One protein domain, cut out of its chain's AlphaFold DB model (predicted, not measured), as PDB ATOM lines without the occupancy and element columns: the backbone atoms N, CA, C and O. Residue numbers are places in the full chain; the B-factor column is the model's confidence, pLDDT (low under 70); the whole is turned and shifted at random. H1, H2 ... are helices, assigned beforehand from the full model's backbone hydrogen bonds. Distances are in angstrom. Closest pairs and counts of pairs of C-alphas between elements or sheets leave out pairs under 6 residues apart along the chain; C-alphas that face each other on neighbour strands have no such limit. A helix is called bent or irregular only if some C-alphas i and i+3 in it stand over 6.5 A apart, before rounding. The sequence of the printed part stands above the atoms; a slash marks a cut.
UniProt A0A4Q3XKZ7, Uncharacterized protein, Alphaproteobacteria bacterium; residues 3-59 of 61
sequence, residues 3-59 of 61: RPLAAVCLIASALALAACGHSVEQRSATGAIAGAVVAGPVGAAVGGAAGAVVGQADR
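What this domain is: This is residues 3 to 59 of the 61 residues of an uncharacterized protein of Alphaproteobacteria bacterium (UniProt A0A4Q3XKZ7). From the first printed residue a helix, H1, reaches in as an arm, its residues 3 to 8 sticking out. The chain then turns into a long helix, H2, that folds back on itself, its two arms, H2a and H2b, packed side by side. The printed part has 57 residues with two named helices, H1 then H2, and no named strand; it is all helix. It is compact, radius of gyration of the C-alphas 11.2 A, spanning 34 by 23 by 13 A.

How they stand to each other: H1, residues 3 to 19, is joined by a tight link of 4 residues to H2, residues 24 to 57. H2 was assigned as one helix by its hydrogen bonds but is bent: C-alphas 38 and 41 are 9.4 A apart. Its arms are H2a, residues 24 to 38, and H2b, residues 41 to 57. H1 and H2a are near each other, with 8 pairs of C-alphas within 10 A; H1 and H2b are apart. H2a and H2b touch, closest at the C-alphas of Gly 35 and Gly 43, 3.9 A, running opposite ways at a shallow tilt of 28 degrees. In H1, H2a and H2b every O i to N i+4 pair is within hydrogen-bond range.

Where its parts are: H1 runs 24.7 A from C-alpha 3 at (-3.221, -41.192, -11.995). H2a measures 20.7 A; H2b, 24.5 A, ends with C-alpha 57 at (-29.372, -26.148, -5.186).

The domain as a whole: The C-alphas farthest apart, of Arg 3 and Arg 59, are 34.6 A apart. The printed part has no cut and no long link. Mean pLDDT of the printed part is 73.3; residues 3 to 4, 12 to 23 and 59 are under 70.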
ATOM      1  N   ARG A   3      -2.909 -42.597 -12.305       63.75
ATOM      2  CA  ARG A   3      -3.221 -41.192 -11.995       63.75
ATOM      3  C   ARG A   3      -3.909 -40.405 -13.131       63.75
ATOM      4  O   ARG A   3      -4.803 -39.630 -12.800       63.75
ATOM      5  N   PRO A   4      -3.569 -40.576 -14.428       63.41
ATOM      6  CA  PRO A   4      -4.209 -39.780 -15.476       63.41
ATOM      7  C   PRO A   4      -5.645 -40.237 -15.764       63.41
ATOM      8  O   PRO A   4      -6.475 -39.409 -16.120       63.41
ATOM      9  N   LEU A   5      -5.975 -41.515 -15.534       71.56
ATOM     10  CA  LEU A   5      -7.345 -42.020 -15.697       71.56
ATOM     11  C   LEU A   5      -8.316 -41.371 -14.702       71.56
ATOM     12  O   LEU A   5      -9.427 -41.010 -15.073       71.56
ATOM     13  N   ALA A   6      -7.885 -41.182 -13.451       75.19
ATOM     14  CA  ALA A   6      -8.704 -40.540 -12.426       75.19
ATOM     15  C   ALA A   6      -9.009 -39.073 -12.773       75.19
ATOM     16  O   ALA A   6     -10.144 -38.626 -12.620       75.19
ATOM     17  N   ALA A   7      -8.017 -38.347 -13.299       74.38
ATOM     18  CA  ALA A   7      -8.201 -36.976 -13.767       74.38
ATOM     19  C   ALA A   7      -9.167 -36.908 -14.963       74.38
ATOM     20  O   ALA A   7     -10.056 -36.064 -14.977       74.38
ATOM     21  N   VAL A   8      -9.055 -37.830 -15.924       74.94
ATOM     22  CA  VAL A   8      -9.964 -37.898 -17.080       74.94
ATOM     23  C   VAL A   8     -11.398 -38.233 -16.655       74.94
ATOM     24  O   VAL A   8     -12.323 -37.583 -17.129       74.94
ATOM     25  N   CYS A   9     -11.606 -39.158 -15.714       71.69
ATOM     26  CA  CYS A   9     -12.937 -39.445 -15.164       71.69
ATOM     27  C   CYS A   9     -13.535 -38.255 -14.399       71.69
ATOM     28  O   CYS A   9     -14.734 -38.001 -14.504       71.69
ATOM     29  N   LEU A  10     -12.724 -37.504 -13.650       74.56
ATOM     30  CA  LEU A  10     -13.158 -36.290 -12.947       74.56
ATOM     31  C   LEU A  10     -13.560 -35.175 -13.916       74.56
ATOM     32  O   LEU A  10     -14.581 -34.522 -13.724       74.56
ATOM     33  N   ILE A  11     -12.794 -34.982 -14.987       71.81
ATOM     34  CA  ILE A  11     -13.099 -33.974 -16.006       71.81
ATOM     35  C   ILE A  11     -14.322 -34.402 -16.826       71.81
ATOM     36  O   ILE A  11     -15.205 -33.587 -17.064       71.81
ATOM     37  N   ALA A  12     -14.426 -35.680 -17.205       65.88
ATOM     38  CA  ALA A  12     -15.576 -36.216 -17.931       65.88
ATOM     39  C   ALA A  12     -16.865 -36.170 -17.099       65.88
ATOM     40  O   ALA A  12     -17.921 -35.846 -17.633       65.88
ATOM     41  N   SER A  13     -16.787 -36.430 -15.789       64.31
ATOM     42  CA  SER A  13     -17.930 -36.262 -14.883       64.31
ATOM     43  C   SER A  13     -18.289 -34.789 -14.697       64.31
ATOM     44  O   SER A  13     -19.465 -34.463 -14.781       64.31
ATOM     45  N   ALA A  14     -17.321 -33.878 -14.565       63.34
ATOM     46  CA  ALA A  14     -17.589 -32.439 -14.526       63.34
ATOM     47  C   ALA A  14     -18.254 -31.925 -15.821       63.34
ATOM     48  O   ALA A  14     -19.189 -31.127 -15.761       63.34
ATOM     49  N   LEU A  15     -17.831 -32.428 -16.987       59.25
ATOM     50  CA  LEU A  15     -18.412 -32.078 -18.287       59.25
ATOM     51  C   LEU A  15     -19.798 -32.710 -18.496       59.25
ATOM     52  O   LEU A  15     -20.695 -32.064 -19.032       59.25
ATOM     53  N   ALA A  16     -20.007 -33.938 -18.015       57.94
ATOM     54  CA  ALA A  16     -21.318 -34.585 -17.999       57.94
ATOM     55  C   ALA A  16     -22.293 -33.881 -17.037       57.94
ATOM     56  O   ALA A  16     -23.464 -33.716 -17.372       57.94
ATOM     57  N   LEU A  17     -21.814 -33.395 -15.884       55.88
ATOM     58  CA  LEU A  17     -22.593 -32.562 -14.962       55.88
ATOM     59  C   LEU A  17     -22.964 -31.206 -15.578       55.88
ATOM     60  O   LEU A  17     -24.037 -30.695 -15.261       55.88
ATOM     61  N   ALA A  18     -22.108 -30.634 -16.432       56.53
ATOM     62  CA  ALA A  18     -22.376 -29.382 -17.142       56.53
ATOM     63  C   ALA A  18     -23.344 -29.553 -18.329       56.53
ATOM     64  O   ALA A  18     -24.052 -28.613 -18.678       56.53
ATOM     65  N   ALA A  19     -23.397 -30.744 -18.937       47.59
ATOM     66  CA  ALA A  19     -24.224 -31.017 -20.115       47.59
ATOM     67  C   ALA A  19     -25.582 -31.678 -19.806       47.59
ATOM     68  O   ALA A  19     -26.506 -31.572 -20.612       47.59
ATOM     69  N   CYS A  20     -25.735 -32.366 -18.669       52.69
ATOM     70  CA  CYS A  20     -26.922 -33.169 -18.374       52.69
ATOM     71  C   CYS A  20     -27.759 -32.575 -17.226       52.69
ATOM     72  O   CYS A  20     -27.534 -32.869 -16.052       52.69
ATOM     73  N   GLY A  21     -28.762 -31.764 -17.578       53.53
ATOM     74  CA  GLY A  21     -29.953 -31.579 -16.743       53.53
ATOM     75  C   GLY A  21     -30.321 -30.132 -16.435       53.53
ATOM     76  O   GLY A  21     -29.950 -29.593 -15.401       53.53
ATOM     77  N   HIS A  22     -31.171 -29.550 -17.280       61.53
ATOM     78  CA  HIS A  22     -31.916 -28.321 -16.982       61.53
ATOM     79  C   HIS A  22     -33.050 -28.552 -15.953       61.53
ATOM     80  O   HIS A  22     -33.718 -27.614 -15.528       61.53
ATOM     81  N   SER A  23     -33.296 -29.806 -15.546       69.94
ATOM     82  CA  SER A  23     -34.308 -30.168 -14.552       69.94
ATOM     83  C   SER A  23     -33.783 -31.188 -13.539       69.94
ATOM     84  O   SER A  23     -32.946 -32.043 -13.840       69.94
ATOM     85  N   VAL A  24     -34.307 -31.097 -12.316       79.69
ATOM     86  CA  VAL A  24     -33.921 -31.932 -11.164       79.69
ATOM     87  C   VAL A  24     -34.154 -33.424 -11.421       79.69
ATOM     88  O   VAL A  24     -33.336 -34.254 -11.035       79.69
ATOM     89  N   GLU A  25     -35.247 -33.753 -12.107       78.50
ATOM     90  CA  GLU A  25     -35.633 -35.123 -12.473       78.50
ATOM     91  C   GLU A  25     -34.596 -35.766 -13.398       78.50
ATOM     92  O   GLU A  25     -34.095 -36.854 -13.115       78.50
ATOM     93  N   GLN A  26     -34.175 -35.045 -14.442       78.06
ATOM     94  CA  GLN A  26     -33.129 -35.535 -15.335       78.06
ATOM     95  C   GLN A  26     -31.798 -35.687 -14.605       78.06
ATOM     96  O   GLN A  26     -31.102 -36.671 -14.813       78.06
ATOM     97  N   ARG A  27     -31.457 -34.767 -13.697       74.38
ATOM     98  CA  ARG A  27     -30.197 -34.847 -12.947       74.38
ATOM     99  C   ARG A  27     -30.163 -36.037 -11.980       74.38
ATOM    100  O   ARG A  27     -29.132 -36.698 -11.878       74.38
ATOM    101  N   SER A  28     -31.283 -36.340 -11.322       79.88
ATOM    102  CA  SER A  28     -31.454 -37.524 -10.467       79.88
ATOM    103  C   SER A  28     -31.374 -38.823 -11.274       79.88
ATOM    104  O   SER A  28     -30.572 -39.702 -10.957       79.88
ATOM    105  N   ALA A  29     -32.132 -38.926 -12.371       79.06
ATOM    106  CA  ALA A  29     -32.095 -40.098 -13.238       79.06
ATOM    107  C   ALA A  29     -30.679 -40.327 -13.784       79.06
ATOM    108  O   ALA A  29     -30.128 -41.412 -13.617       79.06
ATOM    109  N   THR A  30     -30.036 -39.292 -14.336       77.75
ATOM    110  CA  THR A  30     -28.687 -39.412 -14.901       77.75
ATOM    111  C   THR A  30     -27.644 -39.796 -13.860       77.75
ATOM    112  O   THR A  30     -26.817 -40.675 -14.108       77.75
ATOM    113  N   GLY A  31     -27.710 -39.195 -12.670       72.31
ATOM    114  CA  GLY A  31     -26.837 -39.538 -11.554       72.31
ATOM    115  C   GLY A  31     -27.005 -40.991 -11.111       72.31
ATOM    116  O   GLY A  31     -26.006 -41.669 -10.870       72.31
ATOM    117  N   ALA A  32     -28.237 -41.506 -11.079       78.25
ATOM    118  CA  ALA A  32     -28.495 -42.898 -10.735       78.25
ATOM    119  C   ALA A  32     -27.932 -43.876 -11.776       78.25
ATOM    120  O   ALA A  32     -27.259 -44.834 -11.399       78.25
ATOM    121  N   ILE A  33     -28.128 -43.641 -13.082       83.31
ATOM    122  CA  ILE A  33     -27.592 -44.575 -14.089       83.31
ATOM    123  C   ILE A  33     -26.067 -44.474 -14.182       83.31
ATOM    124  O   ILE A  33     -25.387 -45.496 -14.212       83.31
ATOM    125  N   ALA A  34     -25.501 -43.265 -14.169       78.56
ATOM    126  CA  ALA A  34     -24.051 -43.083 -14.216       78.56
ATOM    127  C   ALA A  34     -23.368 -43.681 -12.976       78.56
ATOM    128  O   ALA A  34     -22.354 -44.371 -13.085       78.56
ATOM    129  N   GLY A  35     -23.955 -43.470 -11.799       72.44
ATOM    130  CA  GLY A  35     -23.476 -44.052 -10.558       72.44
ATOM    131  C   GLY A  35     -23.581 -45.578 -10.543       72.44
ATOM    132  O   GLY A  35     -22.641 -46.238 -10.099       72.44
ATOM    133  N   ALA A  36     -24.658 -46.144 -11.099       81.88
ATOM    134  CA  ALA A  36     -24.795 -47.588 -11.287       81.88
ATOM    135  C   ALA A  36     -23.657 -48.164 -12.141       81.88
ATOM    136  O   ALA A  36     -23.097 -49.206 -11.806       81.88
ATOM    137  N   VAL A  37     -23.291 -47.469 -13.221       83.31
ATOM    138  CA  VAL A  37     -22.243 -47.906 -14.155       83.31
ATOM    139  C   VAL A  37     -20.848 -47.807 -13.535       83.31
ATOM    140  O   VAL A  37     -20.033 -48.706 -13.727       83.31
ATOM    141  N   VAL A  38     -20.555 -46.738 -12.790       78.69
ATOM    142  CA  VAL A  38     -19.206 -46.487 -12.248       78.69
ATOM    143  C   VAL A  38     -18.946 -47.244 -10.946       78.69
ATOM    144  O   VAL A  38     -17.849 -47.762 -10.749       78.69
ATOM    145  N   ALA A  39     -19.925 -47.286 -10.044       75.00
ATOM    146  CA  ALA A  39     -19.747 -47.796  -8.683       75.00
ATOM    147  C   ALA A  39     -20.809 -48.828  -8.265       75.00
ATOM    148  O   ALA A  39     -20.892 -49.195  -7.090       75.00
ATOM    149  N   GLY A  40     -21.614 -49.328  -9.206       82.62
ATOM    150  CA  GLY A  40     -22.609 -50.360  -8.930       82.62
ATOM    151  C   GLY A  40     -23.811 -49.839  -8.127       82.62
ATOM    152  O   GLY A  40     -24.120 -48.646  -8.162       82.62
ATOM    153  N   PRO A  41     -24.509 -50.705  -7.368       84.00
ATOM    154  CA  PRO A  41     -25.774 -50.360  -6.707       84.00
ATOM    155  C   PRO A  41     -25.675 -49.145  -5.775       84.00
ATOM    156  O   PRO A  41     -26.567 -48.301  -5.741       84.00
ATOM    157  N   VAL A  42     -24.560 -49.032  -5.046       87.00
ATOM    158  CA  VAL A  42     -24.298 -47.908  -4.135       87.00
ATOM    159  C   VAL A  42     -24.102 -46.617  -4.924       87.00
ATOM    160  O   VAL A  42     -24.649 -45.580  -4.554       87.00
ATOM    161  N   GLY A  43     -23.382 -46.687  -6.045       74.12
ATOM    162  CA  GLY A  43     -23.240 -45.556  -6.949       74.12
ATOM    163  C   GLY A  43     -24.584 -45.102  -7.511       74.12
ATOM    164  O   GLY A  43     -24.805 -43.901  -7.606       74.12
ATOM    165  N   ALA A  44     -25.507 -46.022  -7.800       79.25
ATOM    166  CA  ALA A  44     -26.844 -45.678  -8.278       79.25
ATOM    167  C   ALA A  44     -27.652 -44.879  -7.243       79.25
ATOM    168  O   ALA A  44     -28.227 -43.838  -7.559       79.25
ATOM    169  N   ALA A  45     -27.652 -45.331  -5.988       86.38
ATOM    170  CA  ALA A  45     -28.354 -44.643  -4.909       86.38
ATOM    171  C   ALA A  45     -27.743 -43.261  -4.620       86.38
ATOM    172  O   ALA A  45     -28.459 -42.261  -4.558       86.38
ATOM    173  N   VAL A  46     -26.412 -43.193  -4.488       84.44
ATOM    174  CA  VAL A  46     -25.698 -41.941  -4.195       84.44
ATOM    175  C   VAL A  46     -25.793 -40.974  -5.368       84.44
ATOM    176  O   VAL A  46     -26.040 -39.792  -5.161       84.44
ATOM    177  N   GLY A  47     -25.641 -41.462  -6.596       77.94
ATOM    178  CA  GLY A  47     -25.719 -40.649  -7.799       77.94
ATOM    179  C   GLY A  47     -27.114 -40.065  -8.019       77.94
ATOM    180  O   GLY A  47     -27.220 -38.882  -8.340       77.94
ATOM    181  N   GLY A  48     -28.180 -40.833  -7.764       79.75
ATOM    182  CA  GLY A  48     -29.553 -40.325  -7.830       79.75
ATOM    183  C   GLY A  48     -29.844 -39.267  -6.767       79.75
ATOM    184  O   GLY A  48     -30.309 -38.169  -7.077       79.75
ATOM    185  N   ALA A  49     -29.476 -39.550  -5.515       82.88
ATOM    186  CA  ALA A  49     -29.642 -38.604  -4.415       82.88
ATOM    187  C   ALA A  49     -28.838 -37.311  -4.638       82.88
ATOM    188  O   ALA A  49     -29.389 -36.217  -4.508       82.88
ATOM    189  N   ALA A  50     -27.563 -37.428  -5.029       80.69
ATOM    190  CA  ALA A  50     -26.686 -36.303  -5.346       80.69
ATOM    191  C   ALA A  50     -27.236 -35.464  -6.514       80.69
ATOM    192  O   ALA A  50     -27.237 -34.234  -6.450       80.69
ATOM    193  N   GLY A  51     -27.758 -36.118  -7.556       73.56
ATOM    194  CA  GLY A  51     -28.384 -35.453  -8.698       73.56
ATOM    195  C   GLY A  51     -29.619 -34.636  -8.311       73.56
ATOM    196  O   GLY A  51     -29.777 -33.505  -8.776       73.56
ATOM    197  N   ALA A  52     -30.449 -35.158  -7.402       80.62
ATOM    198  CA  ALA A  52     -31.621 -34.453  -6.892       80.62
ATOM    199  C   ALA A  52     -31.251 -33.228  -6.033       80.62
ATOM    200  O   ALA A  52     -31.808 -32.149  -6.236       80.62
ATOM    201  N   VAL A  53     -30.290 -33.356  -5.105       81.88
ATOM    202  CA  VAL A  53     -29.884 -32.227  -4.240       81.88
ATOM    203  C   VAL A  53     -29.180 -31.123  -5.022       81.88
ATOM    204  O   VAL A  53     -29.488 -29.950  -4.820       81.88
ATOM    205  N   VAL A  54     -28.297 -31.473  -5.962       78.50
ATOM    206  CA  VAL A  54     -27.616 -30.489  -6.816       78.50
ATOM    207  C   VAL A  54     -28.619 -29.799  -7.740       78.50
ATOM    208  O   VAL A  54     -28.551 -28.587  -7.914       78.50
ATOM    209  N   GLY A  55     -29.598 -30.531  -8.284       74.44
ATOM    210  CA  GLY A  55     -30.672 -29.939  -9.085       74.44
ATOM    211  C   GLY A  55     -31.535 -28.935  -8.309       74.44
ATOM    212  O   GLY A  55     -31.977 -27.946  -8.884       74.44
ATOM    213  N   GLN A  56     -31.768 -29.157  -7.010       76.50
ATOM    214  CA  GLN A  56     -32.484 -28.189  -6.168       76.50
ATOM    215  C   GLN A  56     -31.612 -26.999  -5.757       76.50
ATOM    216  O   GLN A  56     -32.121 -25.887  -5.656       76.50
ATOM    217  N   ALA A  57     -30.313 -27.213  -5.532       72.62
ATOM    218  CA  ALA A  57     -29.372 -26.148  -5.186       72.62
ATOM    219  C   ALA A  57     -29.132 -25.159  -6.341       72.62
ATOM    220  O   ALA A  57     -28.828 -23.998  -6.091       72.62
ATOM    221  N   ASP A  58     -29.290 -25.616  -7.584       72.88
ATOM    222  CA  ASP A  58     -29.103 -24.817  -8.800       72.88
ATOM    223  C   ASP A  58     -30.318 -23.931  -9.145       72.88
ATOM    224  O   ASP A  58     -30.247 -23.098 -10.048       72.88
ATOM    225  N   ARG A  59     -31.448 -24.063  -8.428       64.62
ATOM    226  CA  ARG A  59     -32.588 -23.156  -8.617       64.62
ATOM    227  C   ARG A  59     -32.224 -21.740  -8.135       64.62
ATOM    228  O   ARG A  59     -31.877 -21.586  -6.961       64.62
TER     229      ARG A  59